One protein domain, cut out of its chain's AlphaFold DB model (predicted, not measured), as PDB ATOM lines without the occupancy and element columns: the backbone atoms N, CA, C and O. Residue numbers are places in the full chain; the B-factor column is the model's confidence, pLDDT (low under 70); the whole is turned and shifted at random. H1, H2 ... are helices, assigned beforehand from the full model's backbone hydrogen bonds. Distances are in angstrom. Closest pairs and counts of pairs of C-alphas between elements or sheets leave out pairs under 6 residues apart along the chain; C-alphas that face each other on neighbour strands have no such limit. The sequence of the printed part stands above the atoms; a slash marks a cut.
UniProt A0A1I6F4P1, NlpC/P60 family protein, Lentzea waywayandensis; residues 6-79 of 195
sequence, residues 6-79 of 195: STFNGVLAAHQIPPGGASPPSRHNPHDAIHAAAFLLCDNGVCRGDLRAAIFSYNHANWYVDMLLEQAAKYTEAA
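Overview. This is residues 6 to 79 of the 195 residues of the protein "NlpC/P60 family protein" of Lentzea waywayandensis (UniProt A0A1I6F4P1). Helices H1 to H4 make an elongated zigzag, residues 70 to 79 sticking out. The printed part has 74 residues, class all helix, no named strand. It is loose, radius of gyration of the C-alphas 14.1 A, spanning 40 by 26 by 22 A.

Arrangement. H1, residues 6 to 14, touches H2, 30 to 43, about perpendicular, 74 degrees, C-alphas 11 and 36 closest, 6.1 A. H2's residues 40 to 43 alone touch H3, 51 to 58, steeply tilted, 62 degrees, C-alphas 41 and 54 closest, 5.2 A. H4, 62 to 78, touches H3 with 62 to 69 alone, steeply tilted, 46 degrees, C-alphas 55 and 65 closest, 6.1 A. Every O i to N i+4 pair is within hydrogen-bond range in H1, H2, H4; 3 of 4 in H3.

Along the chain. Find C-alpha 6 at (-13.276, 13.069, 26.350); H4 runs 24.3 A to C-alpha 78 at (13.319, 10.479, 50.640).

Size, cuts and confidence. The printed part has no cut, one long link, H1 to H2, and pLDDT under 70 at 78 to 79.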
ATOM      1  N   SER A   6     -13.716  12.042  27.301       89.25
ATOM      2  CA  SER A   6     -13.276  13.069  26.350       89.25
ATOM      3  C   SER A   6     -11.755  13.136  26.222       89.25
ATOM      4  O   SER A   6     -11.241  13.118  25.108       89.25
ATOM      5  N   THR A   7     -11.030  13.153  27.343       88.75
ATOM      6  CA  THR A   7      -9.561  13.164  27.359       88.75
ATOM      7  C   THR A   7      -8.993  11.913  26.692       88.75
ATOM      8  O   THR A   7      -8.102  12.016  25.857       88.75
ATOM      9  N   PHE A   8      -9.535  10.733  27.013       93.12
ATOM     10  CA  PHE A   8      -9.093   9.474  26.410       93.12
ATOM     11  C   PHE A   8      -9.321   9.455  24.894       93.12
ATOM     12  O   PHE A   8      -8.409   9.131  24.141       93.12
ATOM     13  N   ASN A   9     -10.503   9.878  24.436       93.44
ATOM     14  CA  ASN A   9     -10.814   9.961  23.008       93.44
ATOM     15  C   ASN A   9      -9.907  10.957  22.271       93.44
ATOM     16  O   ASN A   9      -9.511  10.689  21.142       93.44
ATOM     17  N   GLY A  10      -9.555  12.080  22.907       93.50
ATOM     18  CA  GLY A  10      -8.597  13.041  22.354       93.50
ATOM     19  C   GLY A  10      -7.218  12.421  22.123       93.50
ATOM     20  O   GLY A  10      -6.636  12.611  21.060       93.50
ATOM     21  N   VAL A  11      -6.735  11.608  23.070       94.31
ATOM     22  CA  VAL A  11      -5.476  10.866  22.902       94.31
ATOM     23  C   VAL A  11      -5.583   9.854  21.761       94.31
ATOM     24  O   VAL A  11      -4.696   9.815  20.918       94.31
ATOM     25  N   LEU A  12      -6.674   9.085  21.680       95.50
ATOM     26  CA  LEU A  12      -6.872   8.104  20.601       95.50
ATOM     27  C   LEU A  12      -6.991   8.734  19.205       95.50
ATOM     28  O   LEU A  12      -6.738   8.060  18.210       95.50
ATOM     29  N   ALA A  13      -7.389  10.004  19.114       96.12
ATOM     30  CA  ALA A  13      -7.428  10.728  17.846       96.12
ATOM     31  C   ALA A  13      -6.028  11.138  17.355       96.12
ATOM     32  O   ALA A  13      -5.835  11.309  16.153       96.12
ATOM     33  N   ALA A  14      -5.069  11.307  18.271       96.06
ATOM     34  CA  ALA A  14      -3.711  11.756  17.966       96.06
ATOM     35  C   ALA A  14      -2.673  10.620  17.983       96.06
ATOM     36  O   ALA A  14      -1.644  10.724  17.318       96.06
ATOM     37  N   HIS A  15      -2.941   9.535  18.716       96.12
ATOM     38  CA  HIS A  15      -1.988   8.459  18.974       96.12
ATOM     39  C   HIS A  15      -2.603   7.082  18.778       96.12
ATOM     40  O   HIS A  15      -3.755   6.826  19.130       96.12
ATOM     41  N   GLN A  16      -1.777   6.153  18.305       95.50
ATOM     42  CA  GLN A  16      -2.111   4.737  18.284       95.50
ATOM     43  C   GLN A  16      -1.615   4.068  19.570       95.50
ATOM     44  O   GLN A  16      -0.426   4.105  19.885       95.50
ATOM     45  N   ILE A  17      -2.523   3.420  20.304       94.50
ATOM     46  CA  ILE A  17      -2.156   2.626  21.482       94.50
ATOM     47  C   ILE A  17      -1.377   1.383  21.030       94.50
ATOM     48  O   ILE A  17      -1.831   0.699  20.103       94.50
ATOM     49  N   PRO A  18      -0.226   1.068  21.655       94.88
ATOM     50  CA  PRO A  18       0.513  -0.150  21.353       94.88
ATOM     51  C   PRO A  18      -0.356  -1.416  21.471       94.88
ATOM     52  O   PRO A  18      -1.304  -1.446  22.260       94.88
ATOM     53  N   PRO A  19      -0.054  -2.484  20.712       93.12
ATOM     54  CA  PRO A  19      -0.739  -3.766  20.864       93.12
ATOM     55  C   PRO A  19      -0.599  -4.332  22.285       93.12
ATOM     56  O   PRO A  19       0.423  -4.125  22.931       93.12
ATOM     57  N   GLY A  20      -1.599  -5.094  22.744       91.25
ATOM     58  CA  GLY A  20      -1.608  -5.721  24.079       91.25
ATOM     59  C   GLY A  20      -2.759  -5.280  24.988       91.25
ATOM     60  O   GLY A  20      -2.921  -5.820  26.082       91.25
ATOM     61  N   GLY A  21      -3.573  -4.326  24.532       91.31
ATOM     62  CA  GLY A  21      -4.751  -3.833  25.243       91.31
ATOM     63  C   GLY A  21      -6.086  -4.361  24.717       91.31
ATOM     64  O   GLY A  21      -6.156  -5.429  24.106       91.31
ATOM     65  N   ALA A  22      -7.170  -3.632  24.990       93.19
ATOM     66  CA  ALA A  22      -8.504  -4.015  24.536       93.19
ATOM     67  C   ALA A  22      -8.717  -3.695  23.046       93.19
ATOM     68  O   ALA A  22      -8.060  -2.833  22.467       93.19
ATOM     69  N   SER A  23      -9.689  -4.374  22.431       93.06
ATOM     70  CA  SER A  23     -10.121  -4.107  21.059       93.06
ATOM     71  C   SER A  23     -11.647  -3.933  21.015       93.06
ATOM     72  O   SER A  23     -12.358  -4.932  21.161       93.06
ATOM     73  N   PRO A  24     -12.176  -2.706  20.822       92.88
ATOM     74  CA  PRO A  24     -11.443  -1.439  20.683       92.88
ATOM     75  C   PRO A  24     -10.761  -0.988  21.996       92.88
ATOM     76  O   PRO A  24     -11.172  -1.447  23.069       92.88
ATOM     77  N   PRO A  25      -9.760  -0.079  21.938       95.12
ATOM     78  CA  PRO A  25      -9.093   0.441  23.130       95.12
ATOM     79  C   PRO A  25     -10.078   1.025  24.145       95.12
ATOM     80  O   PRO A  25     -11.027   1.726  23.785       95.12
ATOM     81  N   SER A  26      -9.848   0.762  25.431       93.19
ATOM     82  CA  SER A  26     -10.778   1.124  26.503       93.19
ATOM     83  C   SER A  26     -10.082   1.823  27.662       93.19
ATOM     84  O   SER A  26      -9.149   1.291  28.251       93.19
ATOM     85  N   ARG A  27     -10.633   2.955  28.116       92.19
ATOM     86  CA  ARG A  27     -10.142   3.683  29.305       92.19
ATOM     87  C   ARG A  27     -10.189   2.876  30.611       92.19
ATOM     88  O   ARG A  27      -9.661   3.316  31.628       92.19
ATOM     89  N   HIS A  28     -10.900   1.749  30.605       89.50
ATOM     90  CA  HIS A  28     -11.013   0.830  31.736       89.50
ATOM     91  C   HIS A  28     -10.034  -0.340  31.653       89.50
ATOM     92  O   HIS A  28      -9.845  -1.039  32.645       89.50
ATOM     93  N   ASN A  29      -9.419  -0.560  30.490       90.94
ATOM     94  CA  ASN A  29      -8.342  -1.517  30.349       90.94
ATOM     95  C   ASN A  29      -7.037  -0.867  30.859       90.94
ATOM     96  O   ASN A  29      -6.680   0.216  30.387       90.94
ATOM     97  N   PRO A  30      -6.318  -1.483  31.815       88.94
ATOM     98  CA  PRO A  30      -5.103  -0.897  32.376       88.94
ATOM     99  C   PRO A  30      -4.017  -0.623  31.334       88.94
ATOM    100  O   PRO A  30      -3.397   0.435  31.383       88.94
ATOM    101  N   HIS A  31      -3.812  -1.535  30.380       90.69
ATOM    102  CA  HIS A  31      -2.810  -1.377  29.329       90.69
ATOM    103  C   HIS A  31      -3.097  -0.132  28.480       90.69
ATOM    104  O   HIS A  31      -2.217   0.711  28.303       90.69
ATOM    105  N   ASP A  32      -4.336   0.016  28.009       94.00
ATOM    106  CA  ASP A  32      -4.739   1.163  27.187       94.00
ATOM    107  C   ASP A  32      -4.669   2.475  27.968       94.00
ATOM    108  O   ASP A  32      -4.165   3.479  27.467       94.00
ATOM    109  N   ALA A  33      -5.144   2.469  29.215       92.31
ATOM    110  CA  ALA A  33      -5.146   3.649  30.068       92.31
ATOM    111  C   ALA A  33      -3.725   4.122  30.413       92.31
ATOM    112  O   ALA A  33      -3.484   5.328  30.438       92.31
ATOM    113  N   ILE A  34      -2.783   3.201  30.656       92.38
ATOM    114  CA  ILE A  34      -1.377   3.530  30.944       92.38
ATOM    115  C   ILE A  34      -0.725   4.197  29.734       92.38
ATOM    116  O   ILE A  34      -0.133   5.267  29.871       92.38
ATOM    117  N   HIS A  35      -0.869   3.607  28.545       94.56
ATOM    118  CA  HIS A  35      -0.290   4.176  27.330       94.56
ATOM    119  C   HIS A  35      -0.931   5.517  26.970       94.56
ATOM    120  O   HIS A  35      -0.220   6.477  26.681       94.56
ATOM    121  N   ALA A  36      -2.259   5.625  27.068       94.62
ATOM    122  CA  ALA A  36      -2.947   6.889  26.835       94.62
ATOM    123  C   ALA A  36      -2.489   7.985  27.815       94.62
ATOM    124  O   ALA A  36      -2.330   9.140  27.420       94.62
ATOM    125  N   ALA A  37      -2.230   7.631  29.077       92.19
ATOM    126  CA  ALA A  37      -1.679   8.560  30.057       92.19
ATOM    127  C   ALA A  37      -0.263   9.011  29.723       92.19
ATOM    128  O   ALA A  37       0.028  10.201  29.837       92.19
ATOM    129  N   ALA A  38       0.598   8.092  29.291       92.88
ATOM    130  CA  ALA A  38       1.953   8.424  28.880       92.88
ATOM    131  C   ALA A  38       1.954   9.408  27.700       92.88
ATOM    132  O   ALA A  38       2.635  10.429  27.772       92.88
ATOM    133  N   PHE A  39       1.137   9.159  26.669       95.38
ATOM    134  CA  PHE A  39       0.986  10.078  25.537       95.38
ATOM    135  C   PHE A  39       0.474  11.450  25.977       95.38
ATOM    136  O   PHE A  39       1.116  12.456  25.686       95.38
ATOM    137  N   LEU A  40      -0.610  11.490  26.763       93.44
ATOM    138  CA  LEU A  40      -1.160  12.743  27.281       93.44
ATOM    139  C   LEU A  40      -0.099  13.564  28.029       93.44
ATOM    140  O   LEU A  40       0.043  14.760  27.787       93.44
ATOM    141  N   LEU A  41       0.650  12.937  28.939       92.38
ATOM    142  CA  LEU A  41       1.678  13.621  29.723       92.38
ATOM    143  C   LEU A  41       2.845  14.100  28.850       92.38
ATOM    144  O   LEU A  41       3.370  15.195  29.068       92.38
ATOM    145  N   CYS A  42       3.248  13.310  27.855       94.50
ATOM    146  CA  CYS A  42       4.329  13.678  26.951       94.50
ATOM    147  C   CYS A  42       3.968  14.844  26.034       94.50
ATOM    148  O   CYS A  42       4.746  15.801  25.962       94.50
ATOM    149  N   ASP A  43       2.784  14.820  25.421       95.31
ATOM    150  CA  ASP A  43       2.279  15.915  24.585       95.31
ATOM    151  C   ASP A  43       2.257  17.237  25.360       95.31
ATOM    152  O   ASP A  43       2.637  18.295  24.848       95.31
ATOM    153  N   ASN A  44       1.883  17.167  26.639       94.56
ATOM    154  CA  ASN A  44       1.676  18.340  27.477       94.56
ATOM    155  C   ASN A  44       2.901  18.781  28.291       94.56
ATOM    156  O   ASN A  44       2.794  19.736  29.051       94.56
ATOM    157  N   GLY A  45       4.073  18.166  28.102       94.62
ATOM    158  CA  GLY A  45       5.327  18.751  28.586       94.62
ATOM    159  C   GLY A  45       6.355  17.777  29.145       94.62
ATOM    160  O   GLY A  45       7.542  18.082  29.056       94.62
ATOM    161  N   VAL A  46       5.967  16.592  29.634       92.94
ATOM    162  CA  VAL A  46       6.915  15.667  30.297       92.94
ATOM    163  C   VAL A  46       8.080  15.293  29.382       92.94
ATOM    164  O   VAL A  46       9.234  15.379  29.794       92.94
ATOM    165  N   CYS A  47       7.806  14.969  28.117       93.25
ATOM    166  CA  CYS A  47       8.837  14.628  27.133       93.25
ATOM    167  C   CYS A  47       9.787  15.807  26.803       93.25
ATOM    168  O   CYS A  47      10.860  15.599  26.244       93.25
ATOM    169  N   ARG A  48       9.410  17.044  27.156       94.81
ATOM    170  CA  ARG A  48      10.217  18.270  27.014       94.81
ATOM    171  C   ARG A  48      10.849  18.724  28.341       94.81
ATOM    172  O   ARG A  48      11.465  19.781  28.381       94.81
ATOM    173  N   GLY A  49      10.689  17.947  29.416       93.31
ATOM    174  CA  GLY A  49      11.156  18.290  30.762       93.31
ATOM    175  C   GLY A  49      10.240  19.241  31.543       93.31
ATOM    176  O   GLY A  49      10.606  19.666  32.634       93.31
ATOM    177  N   ASP A  50       9.048  19.559  31.031       94.81
ATOM    178  CA  ASP A  50       8.081  20.444  31.687       94.81
ATOM    179  C   ASP A  50       6.967  19.633  32.363       94.81
ATOM    180  O   ASP A  50       5.861  19.450  31.844       94.81
ATOM    181  N   LEU A  51       7.282  19.103  33.547       91.56
ATOM    182  CA  LEU A  51       6.322  18.345  34.351       91.56
ATOM    183  C   LEU A  51       5.156  19.225  34.829       91.56
ATOM    184  O   LEU A  51       4.032  18.743  34.961       91.56
ATOM    185  N   ARG A  52       5.406  20.519  35.066       94.50
ATOM    186  CA  ARG A  52       4.384  21.451  35.548       94.50
ATOM    187  C   ARG A  52       3.275  21.617  34.513       94.50
ATOM    188  O   ARG A  52       2.105  21.478  34.870       94.50
ATOM    189  N   ALA A  53       3.635  21.875  33.256       95.12
ATOM    190  CA  ALA A  53       2.672  22.021  32.168       95.12
ATOM    191  C   ALA A  53       1.812  20.762  31.992       95.12
ATOM    192  O   ALA A  53       0.593  20.869  31.859       95.12
ATOM    193  N   ALA A  54       2.418  19.577  32.100       93.12
ATOM    194  CA  ALA A  54       1.708  18.310  31.943       93.12
ATOM    195  C   ALA A  54       0.724  18.008  33.084       93.12
ATOM    196  O   ALA A  54      -0.354  17.457  32.856       93.12
ATOM    197  N   ILE A  55       1.059  18.368  34.326       91.31
ATOM    198  CA  ILE A  55       0.114  18.231  35.445       91.31
ATOM    199  C   ILE A  55      -1.003  19.274  35.304       91.31
ATOM    200  O   ILE A  55      -2.176  18.946  35.501       91.31
ATOM    201  N   PHE A  56      -0.663  20.508  34.915       92.88
ATOM    202  CA  PHE A  56      -1.638  21.580  34.721       92.88
ATOM    203  C   PHE A  56      -2.639  21.273  33.600       92.88
ATOM    204  O   PHE A  56      -3.820  21.571  33.741       92.88
ATOM    205  N   SER A  57      -2.208  20.633  32.510       89.44
ATOM    206  CA  SER A  57      -3.111  20.226  31.424       89.44
ATOM    207  C   SER A  57      -4.123  19.164  31.854       89.44
ATOM    208  O   SER A  57      -5.176  19.025  31.239       89.44
ATOM    209  N   TYR A  58      -3.806  18.383  32.890       83.88
ATOM    210  CA  TYR A  58      -4.740  17.424  33.470       83.88
ATOM    211  C   TYR A  58      -5.677  18.091  34.483       83.88
ATOM    212  O   TYR A  58      -6.878  17.826  34.502       83.88
ATOM    213  N   ASN A  59      -5.131  18.965  35.330       86.06
ATOM    214  CA  ASN A  59      -5.886  19.743  36.299       86.06
ATOM    215  C   ASN A  59      -5.391  21.194  36.294       86.06
ATOM    216  O   ASN A  59      -4.328  21.499  36.832       86.06
ATOM    217  N   HIS A  60      -6.205  22.084  35.718       90.75
ATOM    218  CA  HIS A  60      -5.905  23.503  35.481       90.75
ATOM    219  C   HIS A  60      -5.927  24.376  36.752       90.75
ATOM    220  O   HIS A  60      -6.305  25.548  36.722       90.75
ATOM    221  N   ALA A  61      -5.534  23.818  37.891       93.88
ATOM    222  CA  ALA A  61      -5.433  24.514  39.159       93.88
ATOM    223  C   ALA A  61      -3.965  24.623  39.575       93.88
ATOM    224  O   ALA A  61      -3.351  23.634  39.964       93.88
ATOM    225  N   ASN A  62      -3.408  25.839  39.557       94.12
ATOM    226  CA  ASN A  62      -2.020  26.067  39.978       94.12
ATOM    227  C   ASN A  62      -1.750  25.533  41.388       94.12
ATOM    228  O   ASN A  62      -0.786  24.804  41.572       94.12
ATOM    229  N   TRP A  63      -2.660  25.779  42.339       92.62
ATOM    230  CA  TRP A  63      -2.534  25.266  43.707       92.62
ATOM    231  C   TRP A  63      -2.435  23.734  43.760       92.62
ATOM    232  O   TRP A  63      -1.747  23.186  44.616       92.62
ATOM    233  N   TYR A  64      -3.112  23.030  42.848       88.62
ATOM    234  CA  TYR A  64      -3.080  21.572  42.785       88.62
ATOM    235  C   TYR A  64      -1.749  21.081  42.223       88.62
ATOM    236  O   TYR A  64      -1.169  20.128  42.741       88.62
ATOM    237  N   VAL A  65      -1.260  21.754  41.181       92.56
ATOM    238  CA  VAL A  65       0.044  21.478  40.578       92.56
ATOM    239  C   VAL A  65       1.167  21.725  41.585       92.56
ATOM    240  O   VAL A  65       2.023  20.861  41.743       92.56
ATOM    241  N   ASP A  66       1.134  22.854  42.296       93.25
ATOM    242  CA  ASP A  66       2.109  23.205  43.334       93.25
ATOM    243  C   ASP A  66       2.124  22.146  44.439       93.25
ATOM    244  O   ASP A  66       3.159  21.533  44.693       93.25
ATOM    245  N   MET A  67       0.952  21.830  44.998       89.69
ATOM    246  CA  MET A  67       0.802  20.784  46.010       89.69
ATOM    247  C   MET A  67       1.355  19.430  45.533       89.69
ATOM    248  O   MET A  67       2.033  18.740  46.293       89.69
ATOM    249  N   LEU A  68       1.071  19.018  44.292       88.75
ATOM    250  CA  LEU A  68       1.573  17.750  43.756       88.75
ATOM    251  C   LEU A  68       3.088  17.750  43.557       88.75
ATOM    252  O   LEU A  68       3.731  16.752  43.879       88.75
ATOM    253  N   LEU A  69       3.655  18.832  43.023       90.56
ATOM    254  CA  LEU A  69       5.093  18.937  42.785       90.56
ATOM    255  C   LEU A  69       5.870  18.988  44.104       90.56
ATOM    256  O   LEU A  69       6.858  18.270  44.250       90.56
ATOM    257  N   GLU A  70       5.388  19.743  45.091       88.19
ATOM    258  CA  GLU A  70       5.941  19.738  46.449       88.19
ATOM    259  C   GLU A  70       5.881  18.339  47.070       88.19
ATOM    260  O   GLU A  70       6.834  17.862  47.689       88.19
ATOM    261  N   GLN A  71       4.761  17.641  46.887       82.31
ATOM    262  CA  GLN A  71       4.596  16.288  47.391       82.31
ATOM    263  C   GLN A  71       5.530  15.287  46.688       82.31
ATOM    264  O   GLN A  71       6.083  14.409  47.354       82.31
ATOM    265  N   ALA A  72       5.732  15.412  45.374       84.12
ATOM    266  CA  ALA A  72       6.658  14.587  44.601       84.12
ATOM    267  C   ALA A  72       8.120  14.831  45.009       84.12
ATOM    268  O   ALA A  72       8.881  13.869  45.157       84.12
ATOM    269  N   ALA A  73       8.494  16.087  45.267       82.50
ATOM    270  CA  ALA A  73       9.816  16.446  45.774       82.50
ATOM    271  C   ALA A  73      10.103  15.755  47.117       82.50
ATOM    272  O   ALA A  73      11.124  15.085  47.241       82.50
ATOM    273  N   LYS A  74       9.152  15.774  48.065       77.06
ATOM    274  CA  LYS A  74       9.289  15.084  49.364       77.06
ATOM    275  C   LYS A  74       9.572  13.583  49.229       77.06
ATOM    276  O   LYS A  74      10.358  13.035  49.998       77.06
ATOM    277  N   TYR A  75       8.947  12.899  48.267       73.31
ATOM    278  CA  TYR A  75       9.238  11.478  48.020       73.31
ATOM    279  C   TYR A  75      10.567  11.256  47.303       73.31
ATOM    280  O   TYR A  75      11.206  10.232  47.524       73.31
ATOM    281  N   THR A  76      10.978  12.193  46.449       74.12
ATOM    282  CA  THR A  76      12.242  12.103  45.711       74.12
ATOM    283  C   THR A  76      13.433  12.345  46.638       74.12
ATOM    284  O   THR A  76      14.403  11.598  46.596       74.12
ATOM    285  N   GLU A  77      13.343  13.321  47.542       70.38
ATOM    286  CA  GLU A  77      14.353  13.565  48.580       70.38
ATOM    287  C   GLU A  77      14.472  12.385  49.558       70.38
ATOM    288  O   GLU A  77      15.568  12.023  49.978       70.38
ATOM    289  N   ALA A  78      13.353  11.724  49.868       62.53
ATOM    290  CA  ALA A  78      13.319  10.479  50.640       62.53
ATOM    291  C   ALA A  78      13.968   9.281  49.913       62.53
ATOM    292  O   ALA A  78      14.433   8.331  50.549       62.53
ATOM    293  N   ALA A  79      14.037   9.310  48.580       63.00
ATOM    294  CA  ALA A  79      14.512   8.221  47.731       63.00
ATOM    295  C   ALA A  79      16.052   8.142  47.622       63.00
ATOM    296  O   ALA A  79      16.594   7.819  46.568       63.00
TER     297      ALA A  79